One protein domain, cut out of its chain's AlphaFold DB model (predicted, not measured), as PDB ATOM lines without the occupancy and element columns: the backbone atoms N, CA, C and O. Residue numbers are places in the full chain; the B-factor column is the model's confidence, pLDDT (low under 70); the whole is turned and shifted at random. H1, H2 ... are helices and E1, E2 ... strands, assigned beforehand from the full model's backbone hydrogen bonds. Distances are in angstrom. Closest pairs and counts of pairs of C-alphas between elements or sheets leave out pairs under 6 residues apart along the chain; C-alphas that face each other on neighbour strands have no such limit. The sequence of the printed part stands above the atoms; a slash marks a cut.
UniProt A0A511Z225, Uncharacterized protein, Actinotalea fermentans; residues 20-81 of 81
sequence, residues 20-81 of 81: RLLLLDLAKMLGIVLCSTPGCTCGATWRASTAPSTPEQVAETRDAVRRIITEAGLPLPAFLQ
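Overview. This is residues 20 to 81 of the 81 residues of an uncharacterized protein of Actinotalea fermentans (UniProt A0A511Z225). A small sheet of three strands, E1, E2 and E3, is covered on one face by a single long helix, H1, which crosses the strands in a second layer, while no named helix is over the other face. After H1 the last stretch, residues 72 to 81, folds back with no named element. The printed part has 62 residues, with three named strands and then one named helix along the chain; the sheet's order is E1, E2, E3, antiparallel throughout, and the class is mixed, helices and strands. It is compact, with a radius of gyration of the C-alphas of 11.5 A, and spans 31 by 25 by 20 A.

Along the chain. E1 is residues 20 to 25, 15.3 A from first to last C-alpha, and begins at C-alpha 20 at (85.905, 87.255, 109.964). E2 is residues 30 to 35 and measures 17.0 A. E3 is residues 43 to 47 and measures 13.4 A. H1 is residues 55 to 71, 24.3 A long, from C-alpha 55 at (74.630, 67.651, 112.333) to C-alpha 71 at (64.338, 89.319, 108.184).

Arrangement. The strands form a meander, each strand the antiparallel neighbour of the one before, with E1 and E3 as edge strands and E2 as the inner strand. E1 and E2 are a hairpin, their directions at 157 degrees; N 22 and O 32 are within hydrogen-bond range at 2.8 A, as are N 32 and O 22 at 2.9 A. E2 and E3 are a hairpin as well, at 155 degrees, with N 33 and O 44 within hydrogen-bond range at 2.8 A. H1 is on the sheet at a height over the sheet of 8.4 A. It is over E3 and only just over E2, on which 3 of its C-alphas fall. It runs across the strands, at 77 degrees to E3 on the local plane. The closest C-alphas of E3 and H1 are those of Thr 45 and Arg 62, 5.9 A apart. Those of E2 and H1 are Gly 31 and Val 65, 6.7 A apart, and those of E1 and H1 are Leu 24 and Ile 68, 7.2 A apart. In H1 every O i to N i+4 pair is within hydrogen-bond range.

Size, cuts and confidence. The two C-alphas farthest apart are those of Ala 51 and Gly 73, at 31.7 A. The printed part has no cut and ends at Gln 81, the chain's last residue. The link from E1 to E2 is tight, those from E2 to E3 and from E3 to H1 are short, and no link is long. The mean pLDDT of the printed part is 89.5, and no printed residue is under 70.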
ATOM      1  N   ARG A  20      86.596  86.287 109.107       85.75
ATOM      2  CA  ARG A  20      85.905  87.255 109.964       85.75
ATOM      3  C   ARG A  20      84.640  86.627 110.522       85.75
ATOM      4  O   ARG A  20      83.782  86.194 109.755       85.75
ATOM      5  N   LEU A  21      84.523  86.615 111.846       89.38
ATOM      6  CA  LEU A  21      83.270  86.318 112.527       89.38
ATOM      7  C   LEU A  21      82.409  87.584 112.551       89.38
ATOM      8  O   LEU A  21      82.818  88.608 113.098       89.38
ATOM      9  N   LEU A  22      81.213  87.497 111.985       91.31
ATOM     10  CA  LEU A  22      80.155  88.483 112.149       91.31
ATOM     11  C   LEU A  22      79.098  87.886 113.071       91.31
ATOM     12  O   LEU A  22      78.434  86.912 112.713       91.31
ATOM     13  N   LEU A  23      78.959  88.460 114.265       94.19
ATOM     14  CA  LEU A  23      77.876  88.114 115.179       94.19
ATOM     15  C   LEU A  23      76.580  88.748 114.675       94.19
ATOM     16  O   LEU A  23      76.527  89.952 114.439       94.19
ATOM     17  N   LEU A  24      75.555  87.918 114.503       94.00
ATOM     18  CA  LEU A  24      74.242  88.321 113.998       94.00
ATOM     19  C   LEU A  24      73.201  88.388 115.119       94.00
ATOM     20  O   LEU A  24      72.306  89.222 115.078       94.00
ATOM     21  N   ASP A  25      73.338  87.533 116.134       93.25
ATOM     22  CA  ASP A  25      72.504  87.539 117.333       93.25
ATOM     23  C   ASP A  25      73.415  87.371 118.554       93.25
ATOM     24  O   ASP A  25      73.954  86.290 118.801       93.25
ATOM     25  N   LEU A  26      73.615  88.460 119.302       91.19
ATOM     26  CA  LEU A  26      74.457  88.458 120.498       91.19
ATOM     27  C   LEU A  26      73.808  87.683 121.651       91.19
ATOM     28  O   LEU A  26      74.511  87.036 122.418       91.19
ATOM     29  N   ALA A  27      72.477  87.708 121.759       91.62
ATOM     30  CA  ALA A  27      71.764  87.026 122.835       91.62
ATOM     31  C   ALA A  27      71.873  85.502 122.695       91.62
ATOM     32  O   ALA A  27      72.030  84.793 123.686       91.62
ATOM     33  N   LYS A  28      71.832  85.000 121.458       89.12
ATOM     34  CA  LYS A  28      72.003  83.571 121.154       89.12
ATOM     35  C   LYS A  28      73.442  83.186 120.818       89.12
ATOM     36  O   LYS A  28      73.711  82.005 120.609       89.12
ATOM     37  N   MET A  29      74.350  84.161 120.757       93.69
ATOM     38  CA  MET A  29      75.739  83.990 120.327       93.69
ATOM     39  C   MET A  29      75.837  83.225 118.997       93.69
ATOM     40  O   MET A  29      76.523  82.205 118.891       93.69
ATOM     41  N   LEU A  30      75.114  83.715 117.987       94.56
ATOM     42  CA  LEU A  30      75.061  83.148 116.638       94.56
ATOM     43  C   LEU A  30      75.656  84.120 115.623       94.56
ATOM     44  O   LEU A  30      75.537  85.341 115.753       94.56
ATOM     45  N   GLY A  31      76.260  83.577 114.575       94.81
ATOM     46  CA  GLY A  31      76.872  84.386 113.538       94.81
ATOM     47  C   GLY A  31      77.268  83.613 112.294       94.81
ATOM     48  O   GLY A  31      76.891  82.459 112.085       94.81
ATOM     49  N   ILE A  32      78.060  84.286 111.470       92.88
ATOM     50  CA  ILE A  32      78.678  83.724 110.275       92.88
ATOM     51  C   ILE A  32      80.174  83.971 110.302       92.88
ATOM     52  O   ILE A  32      80.644  85.020 110.739       92.88
ATOM     53  N   VAL A  33      80.917  83.003 109.794       90.12
ATOM     54  CA  VAL A  33      82.343  83.117 109.532       90.12
ATOM     55  C   VAL A  33      82.512  83.262 108.028       90.12
ATOM     56  O   VAL A  33      82.063  82.403 107.274       90.12
ATOM     57  N   LEU A  34      83.133  84.355 107.593       85.69
ATOM     58  CA  LEU A  34      83.343  84.683 106.182       85.69
ATOM     59  C   LEU A  34      84.829  84.750 105.863       85.69
ATOM     60  O   LEU A  34      85.603  85.266 106.667       85.69
ATOM     61  N   CYS A  35      85.226  84.292 104.679       82.19
ATOM     62  CA  CYS A  35      86.576  84.529 104.183       82.19
ATOM     63  C   CYS A  35      86.762  85.997 103.767       82.19
ATOM     64  O   CYS A  35      85.925  86.574 103.079       82.19
ATOM     65  N   SER A  36      87.868  86.612 104.185       78.38
ATOM     66  CA  SER A  36      88.220  87.997 103.862       78.38
ATOM     67  C   SER A  36      88.936  88.145 102.525       78.38
ATOM     68  O   SER A  36      89.248  89.269 102.138       78.38
ATOM     69  N   THR A  37      89.257  87.044 101.843       78.44
ATOM     70  CA  THR A  37      89.866  87.080 100.512       78.44
ATOM     71  C   THR A  37      88.862  87.687  99.526       78.44
ATOM     72  O   THR A  37      87.768  87.138  99.372       78.44
ATOM     73  N   PRO A  38      89.195  88.798  98.841       75.94
ATOM     74  CA  PRO A  38      88.292  89.417  97.876       75.94
ATOM     75  C   PRO A  38      87.824  88.421  96.808       75.94
ATOM     76  O   PRO A  38      88.631  87.695  96.232       75.94
ATOM     77  N   GLY A  39      86.516  88.380  96.554       73.75
ATOM     78  CA  GLY A  39      85.906  87.464  95.583       73.75
ATOM     79  C   GLY A  39      85.687  86.031  96.082       73.75
ATOM     80  O   GLY A  39      85.061  85.241  95.380       73.75
ATOM     81  N   CYS A  40      86.139  85.681  97.289       76.62
ATOM     82  CA  CYS A  40      85.830  84.388  97.885       76.62
ATOM     83  C   CYS A  40      84.388  84.364  98.415       76.62
ATOM     84  O   CYS A  40      83.944  85.293  99.087       76.62
ATOM     85  N   THR A  41      83.660  83.287  98.129       76.50
ATOM     86  CA  THR A  41      82.270  83.086  98.571       76.50
ATOM     87  C   THR A  41      82.142  82.053  99.689       76.50
ATOM     88  O   THR A  41      81.026  81.718 100.092       76.50
ATOM     89  N   CYS A  42      83.266  81.533 100.193       77.62
ATOM     90  CA  CYS A  42      83.236  80.541 101.252       77.62
ATOM     91  C   CYS A  42      82.858  81.178 102.595       77.62
ATOM     92  O   CYS A  42      83.178  82.332 102.907       77.62
ATOM     93  N   GLY A  43      82.160  80.390 103.397       83.50
ATOM     94  CA  GLY A  43      81.765  80.765 104.735       83.50
ATOM     95  C   GLY A  43      81.115  79.597 105.451       83.50
ATOM     96  O   GLY A  43      80.853  78.547 104.863       83.50
ATOM     97  N   ALA A  44      80.880  79.788 106.739       88.19
ATOM     98  CA  ALA A  44      80.198  78.830 107.587       88.19
ATOM     99  C   ALA A  44      79.295  79.561 108.576       88.19
ATOM    100  O   ALA A  44      79.496  80.737 108.892       88.19
ATOM    101  N   THR A  45      78.293  78.856 109.080       92.19
ATOM    102  CA  THR A  45      77.534  79.317 110.238       92.19
ATOM    103  C   THR A  45      78.349  79.077 111.499       92.19
ATOM    104  O   THR A  45      79.192  78.180 111.561       92.19
ATOM    105  N   TRP A  46      78.116  79.900 112.514       92.75
ATOM    106  CA  TRP A  46      78.799  79.794 113.792       92.75
ATOM    107  C   TRP A  46      77.812  79.956 114.939       92.75
ATOM    108  O   TRP A  46      76.909  80.792 114.892       92.75
ATOM    109  N   ARG A  47      78.019  79.158 115.983       92.62
ATOM    110  CA  ARG A  47      77.346  79.277 117.275       92.62
ATOM    111  C   ARG A  47      78.385  79.148 118.375       92.62
ATOM    112  O   ARG A  47      79.305  78.336 118.251       92.62
ATOM    113  N   ALA A  48      78.213  79.881 119.468       92.50
ATOM    114  CA  ALA A  48      78.996  79.609 120.663       92.50
ATOM    115  C   ALA A  48      78.683  78.198 121.176       92.50
ATOM    116  O   ALA A  48      77.525  77.812 121.352       92.50
ATOM    117  N   SER A  49      79.736  77.422 121.402       88.56
ATOM    118  CA  SER A  49      79.670  76.089 121.986       88.56
ATOM    119  C   SER A  49      81.035  75.734 122.564       88.56
ATOM    120  O   SER A  49      82.067  76.157 122.042       88.56
ATOM    121  N   THR A  50      81.049  74.941 123.630       87.38
ATOM    122  CA  THR A  50      82.275  74.372 124.212       87.38
ATOM    123  C   THR A  50      82.649  73.025 123.590       87.38
ATOM    124  O   THR A  50      83.700  72.477 123.906       87.38
ATOM    125  N   ALA A  51      81.797  72.483 122.716       88.06
ATOM    126  CA  ALA A  51      81.992  71.217 122.017       88.06
ATOM    127  C   ALA A  51      81.618  71.342 120.526       88.06
ATOM    128  O   ALA A  51      80.840  72.235 120.165       88.06
ATOM    129  N   PRO A  52      82.129  70.453 119.653       86.56
ATOM    130  CA  PRO A  52      81.683  70.376 118.265       86.56
ATOM    131  C   PRO A  52      80.160  70.228 118.167       86.56
ATOM    132  O   PRO A  52      79.551  69.515 118.962       86.56
ATOM    133  N   SER A  53      79.548  70.912 117.199       86.94
ATOM    134  CA  SER A  53      78.106  70.801 116.959       86.94
ATOM    135  C   SER A  53      77.749  69.464 116.309       86.94
ATOM    136  O   SER A  53      78.490  68.976 115.454       86.94
ATOM    137  N   THR A  54      76.598  68.898 116.676       91.56
ATOM    138  CA  THR A  54      76.009  67.763 115.945       91.56
ATOM    139  C   THR A  54      75.471  68.217 114.579       91.56
ATOM    140  O   THR A  54      75.236  69.415 114.386       91.56
ATOM    141  N   PRO A  55      75.235  67.302 113.621       91.94
ATOM    142  CA  PRO A  55      74.630  67.651 112.333       91.94
ATOM    143  C   PRO A  55      73.293  68.400 112.463       91.94
ATOM    144  O   PRO A  55      73.050  69.364 111.739       91.94
ATOM    145  N   GLU A  56      72.459  68.017 113.428       94.06
ATOM    146  CA  GLU A  56      71.171  68.662 113.711       94.06
ATOM    147  C   GLU A  56      71.385  70.091 114.212       94.06
ATOM    148  O   GLU A  56      70.783  71.031 113.699       94.06
ATOM    149  N   GLN A  57      72.319  70.284 115.145       91.19
ATOM    150  CA  GLN A  57      72.675  71.609 115.649       91.19
ATOM    151  C   GLN A  57      73.238  72.515 114.549       91.19
ATOM    152  O   GLN A  57      73.009  73.727 114.575       91.19
ATOM    153  N   VAL A  58      73.976  71.954 113.587       89.38
ATOM    154  CA  VAL A  58      74.462  72.689 112.412       89.38
ATOM    155  C   VAL A  58      73.288  73.133 111.538       89.38
ATOM    156  O   VAL A  58      73.244  74.303 111.152       89.38
ATOM    157  N   ALA A  59      72.324  72.247 111.271       92.62
ATOM    158  CA  ALA A  59      71.126  72.568 110.494       92.62
ATOM    159  C   ALA A  59      70.275  73.657 111.175       92.62
ATOM    160  O   ALA A  59      69.968  74.671 110.553       92.62
ATOM    161  N   GLU A  60      70.005  73.521 112.476       94.88
ATOM    162  CA  GLU A  60      69.276  74.521 113.268       94.88
ATOM    163  C   GLU A  60      69.955  75.895 113.233       94.88
ATOM    164  O   GLU A  60      69.307  76.927 113.044       94.88
ATOM    165  N   THR A  61      71.281  75.918 113.390       93.88
ATOM    166  CA  THR A  61      72.070  77.157 113.338       93.88
ATOM    167  C   THR A  61      71.976  77.798 111.963       93.88
ATOM    168  O   THR A  61      71.818  79.013 111.849       93.88
ATOM    169  N   ARG A  62      72.059  76.984 110.908       95.19
ATOM    170  CA  ARG A  62      71.953  77.438 109.524       95.19
ATOM    171  C   ARG A  62      70.590  78.057 109.238       95.19
ATOM    172  O   ARG A  62      70.549  79.147 108.669       95.19
ATOM    173  N   ASP A  63      69.509  77.438 109.695       96.56
ATOM    174  CA  ASP A  63      68.156  77.970 109.526       96.56
ATOM    175  C   ASP A  63      67.925  79.250 110.338       96.56
ATOM    176  O   ASP A  63      67.319  80.202 109.839       96.56
ATOM    177  N   ALA A  64      68.434  79.309 111.574       96.50
ATOM    178  CA  ALA A  64      68.348  80.503 112.411       96.50
ATOM    179  C   ALA A  64      69.099  81.690 111.789       96.50
ATOM    180  O   ALA A  64      68.543  82.780 111.668       96.50
ATOM    181  N   VAL A  65      70.338  81.470 111.341       96.06
ATOM    182  CA  VAL A  65      71.156  82.489 110.672       96.06
ATOM    183  C   VAL A  65      70.503  82.960 109.376       96.06
ATOM    184  O   VAL A  65      70.400  84.166 109.151       96.06
ATOM    185  N   ARG A  66      70.028  82.030 108.537       96.44
ATOM    186  CA  ARG A  66      69.324  82.359 107.290       96.44
ATOM    187  C   ARG A  66      68.140  83.281 107.567       96.44
ATOM    188  O   ARG A  66      68.015  84.316 106.922       96.44
ATOM    189  N   ARG A  67      67.320  82.934 108.560       96.88
ATOM    190  CA  ARG A  67      66.157  83.727 108.963       96.88
ATOM    191  C   ARG A  67      66.539  85.138 109.400       96.88
ATOM    192  O   ARG A  67      65.957  86.080 108.882       96.88
ATOM    193  N   ILE A  68      67.546  85.284 110.264       95.94
ATOM    194  CA  ILE A  68      68.024  86.597 110.730       95.94
ATOM    195  C   ILE A  68      68.442  87.483 109.548       95.94
ATOM    196  O   ILE A  68      68.047  88.644 109.474       95.94
ATOM    197  N   ILE A  69      69.214  86.939 108.601       94.56
ATOM    198  CA  ILE A  69      69.681  87.690 107.422       94.56
ATOM    199  C   ILE A  69      68.495  88.094 106.533       94.56
ATOM    200  O   ILE A  69      68.419  89.244 106.099       94.56
ATOM    201  N   THR A  70      67.554  87.176 106.288       95.75
ATOM    202  CA  THR A  70      66.358  87.446 105.477       95.75
ATOM    203  C   THR A  70      65.433  88.476 106.129       95.75
ATOM    204  O   THR A  70      64.988  89.396 105.448       95.75
ATOM    205  N   GLU A  71      65.168  88.368 107.431       96.69
ATOM    206  CA  GLU A  71      64.338  89.319 108.184       96.69
ATOM    207  C   GLU A  71      64.970  90.717 108.232       96.69
ATOM    208  O   GLU A  71      64.257  91.718 108.194       96.69
ATOM    209  N   ALA A  72      66.304  90.802 108.234       93.94
ATOM    210  CA  ALA A  72      67.035  92.060 108.112       93.94
ATOM    211  C   ALA A  72      67.029  92.653 106.685       93.94
ATOM    212  O   ALA A  72      67.588  93.729 106.472       93.94
ATOM    213  N   GLY A  73      66.440  91.965 105.697       96.00
ATOM    214  CA  GLY A  73      66.417  92.401 104.297       96.00
ATOM    215  C   GLY A  73      67.784  92.345 103.607       96.00
ATOM    216  O   GLY A  73      68.001  93.029 102.607       96.00
ATOM    217  N   LEU A  74      68.723  91.558 104.142       91.19
ATOM    218  CA  LEU A  74      70.074  91.420 103.607       91.19
ATOM    219  C   LEU A  74      70.152  90.257 102.601       91.19
ATOM    220  O   LEU A  74      69.443  89.256 102.743       91.19
ATOM    221  N   PRO A  75      71.028  90.342 101.583       90.00
ATOM    222  CA  PRO A  75      71.221  89.246 100.643       90.00
ATOM    223  C   PRO A  75      71.828  88.023 101.343       90.00
ATOM    224  O   PRO A  75      72.794  88.140 102.101       90.00
ATOM    225  N   LEU A  76      71.291  86.834 101.049       89.31
ATOM    226  CA  LEU A  76      71.835  85.582 101.572       89.31
ATOM    227  C   LEU A  76      73.191  85.255 100.916       89.31
ATOM    228  O   LEU A  76      73.265  85.168  99.684       89.31
ATOM    229  N   PRO A  77      74.248  85.010 101.714       85.69
ATOM    230  CA  PRO A  77      75.515  84.487 101.212       85.69
ATOM    231  C   PRO A  77      75.328  83.174 100.444       85.69
ATOM    232  O   PRO A  77      74.469  82.373 100.800       85.69
ATOM    233  N   ALA A  78      76.169  82.908  99.441       82.94
ATOM    234  CA  ALA A  78      76.041  81.725  98.581       82.94
ATOM    235  C   ALA A  78      76.035  80.398  99.362       82.94
ATOM    236  O   ALA A  78      75.230  79.519  99.075       82.94
ATOM    237  N   PHE A  79      76.862  80.270 100.406       81.38
ATOM    238  CA  PHE A  79      76.879  79.076 101.261       81.38
ATOM    239  C   PHE A  79      75.601  78.905 102.108       81.38
ATOM    240  O   PHE A  79      75.433  77.862 102.732       81.38
ATOM    241  N   LEU A  80      74.715  79.911 102.148       86.00
ATOM    242  CA  LEU A  80      73.427  79.946 102.856       86.00
ATOM    243  C   LEU A  80      72.202  79.951 101.942       86.00
ATOM    244  O   LEU A  80      71.084  79.960 102.465       86.00
ATOM    245  N   GLN A  81      72.382  79.914 100.624       81.50
ATOM    246  CA  GLN A  81      71.306  79.593  99.681       81.50
ATOM    247  C   GLN A  81      70.946  78.102  99.818       81.50
ATOM    248  O   GLN A  81      69.738  77.796  99.730       81.50
TER     249      GLN A  81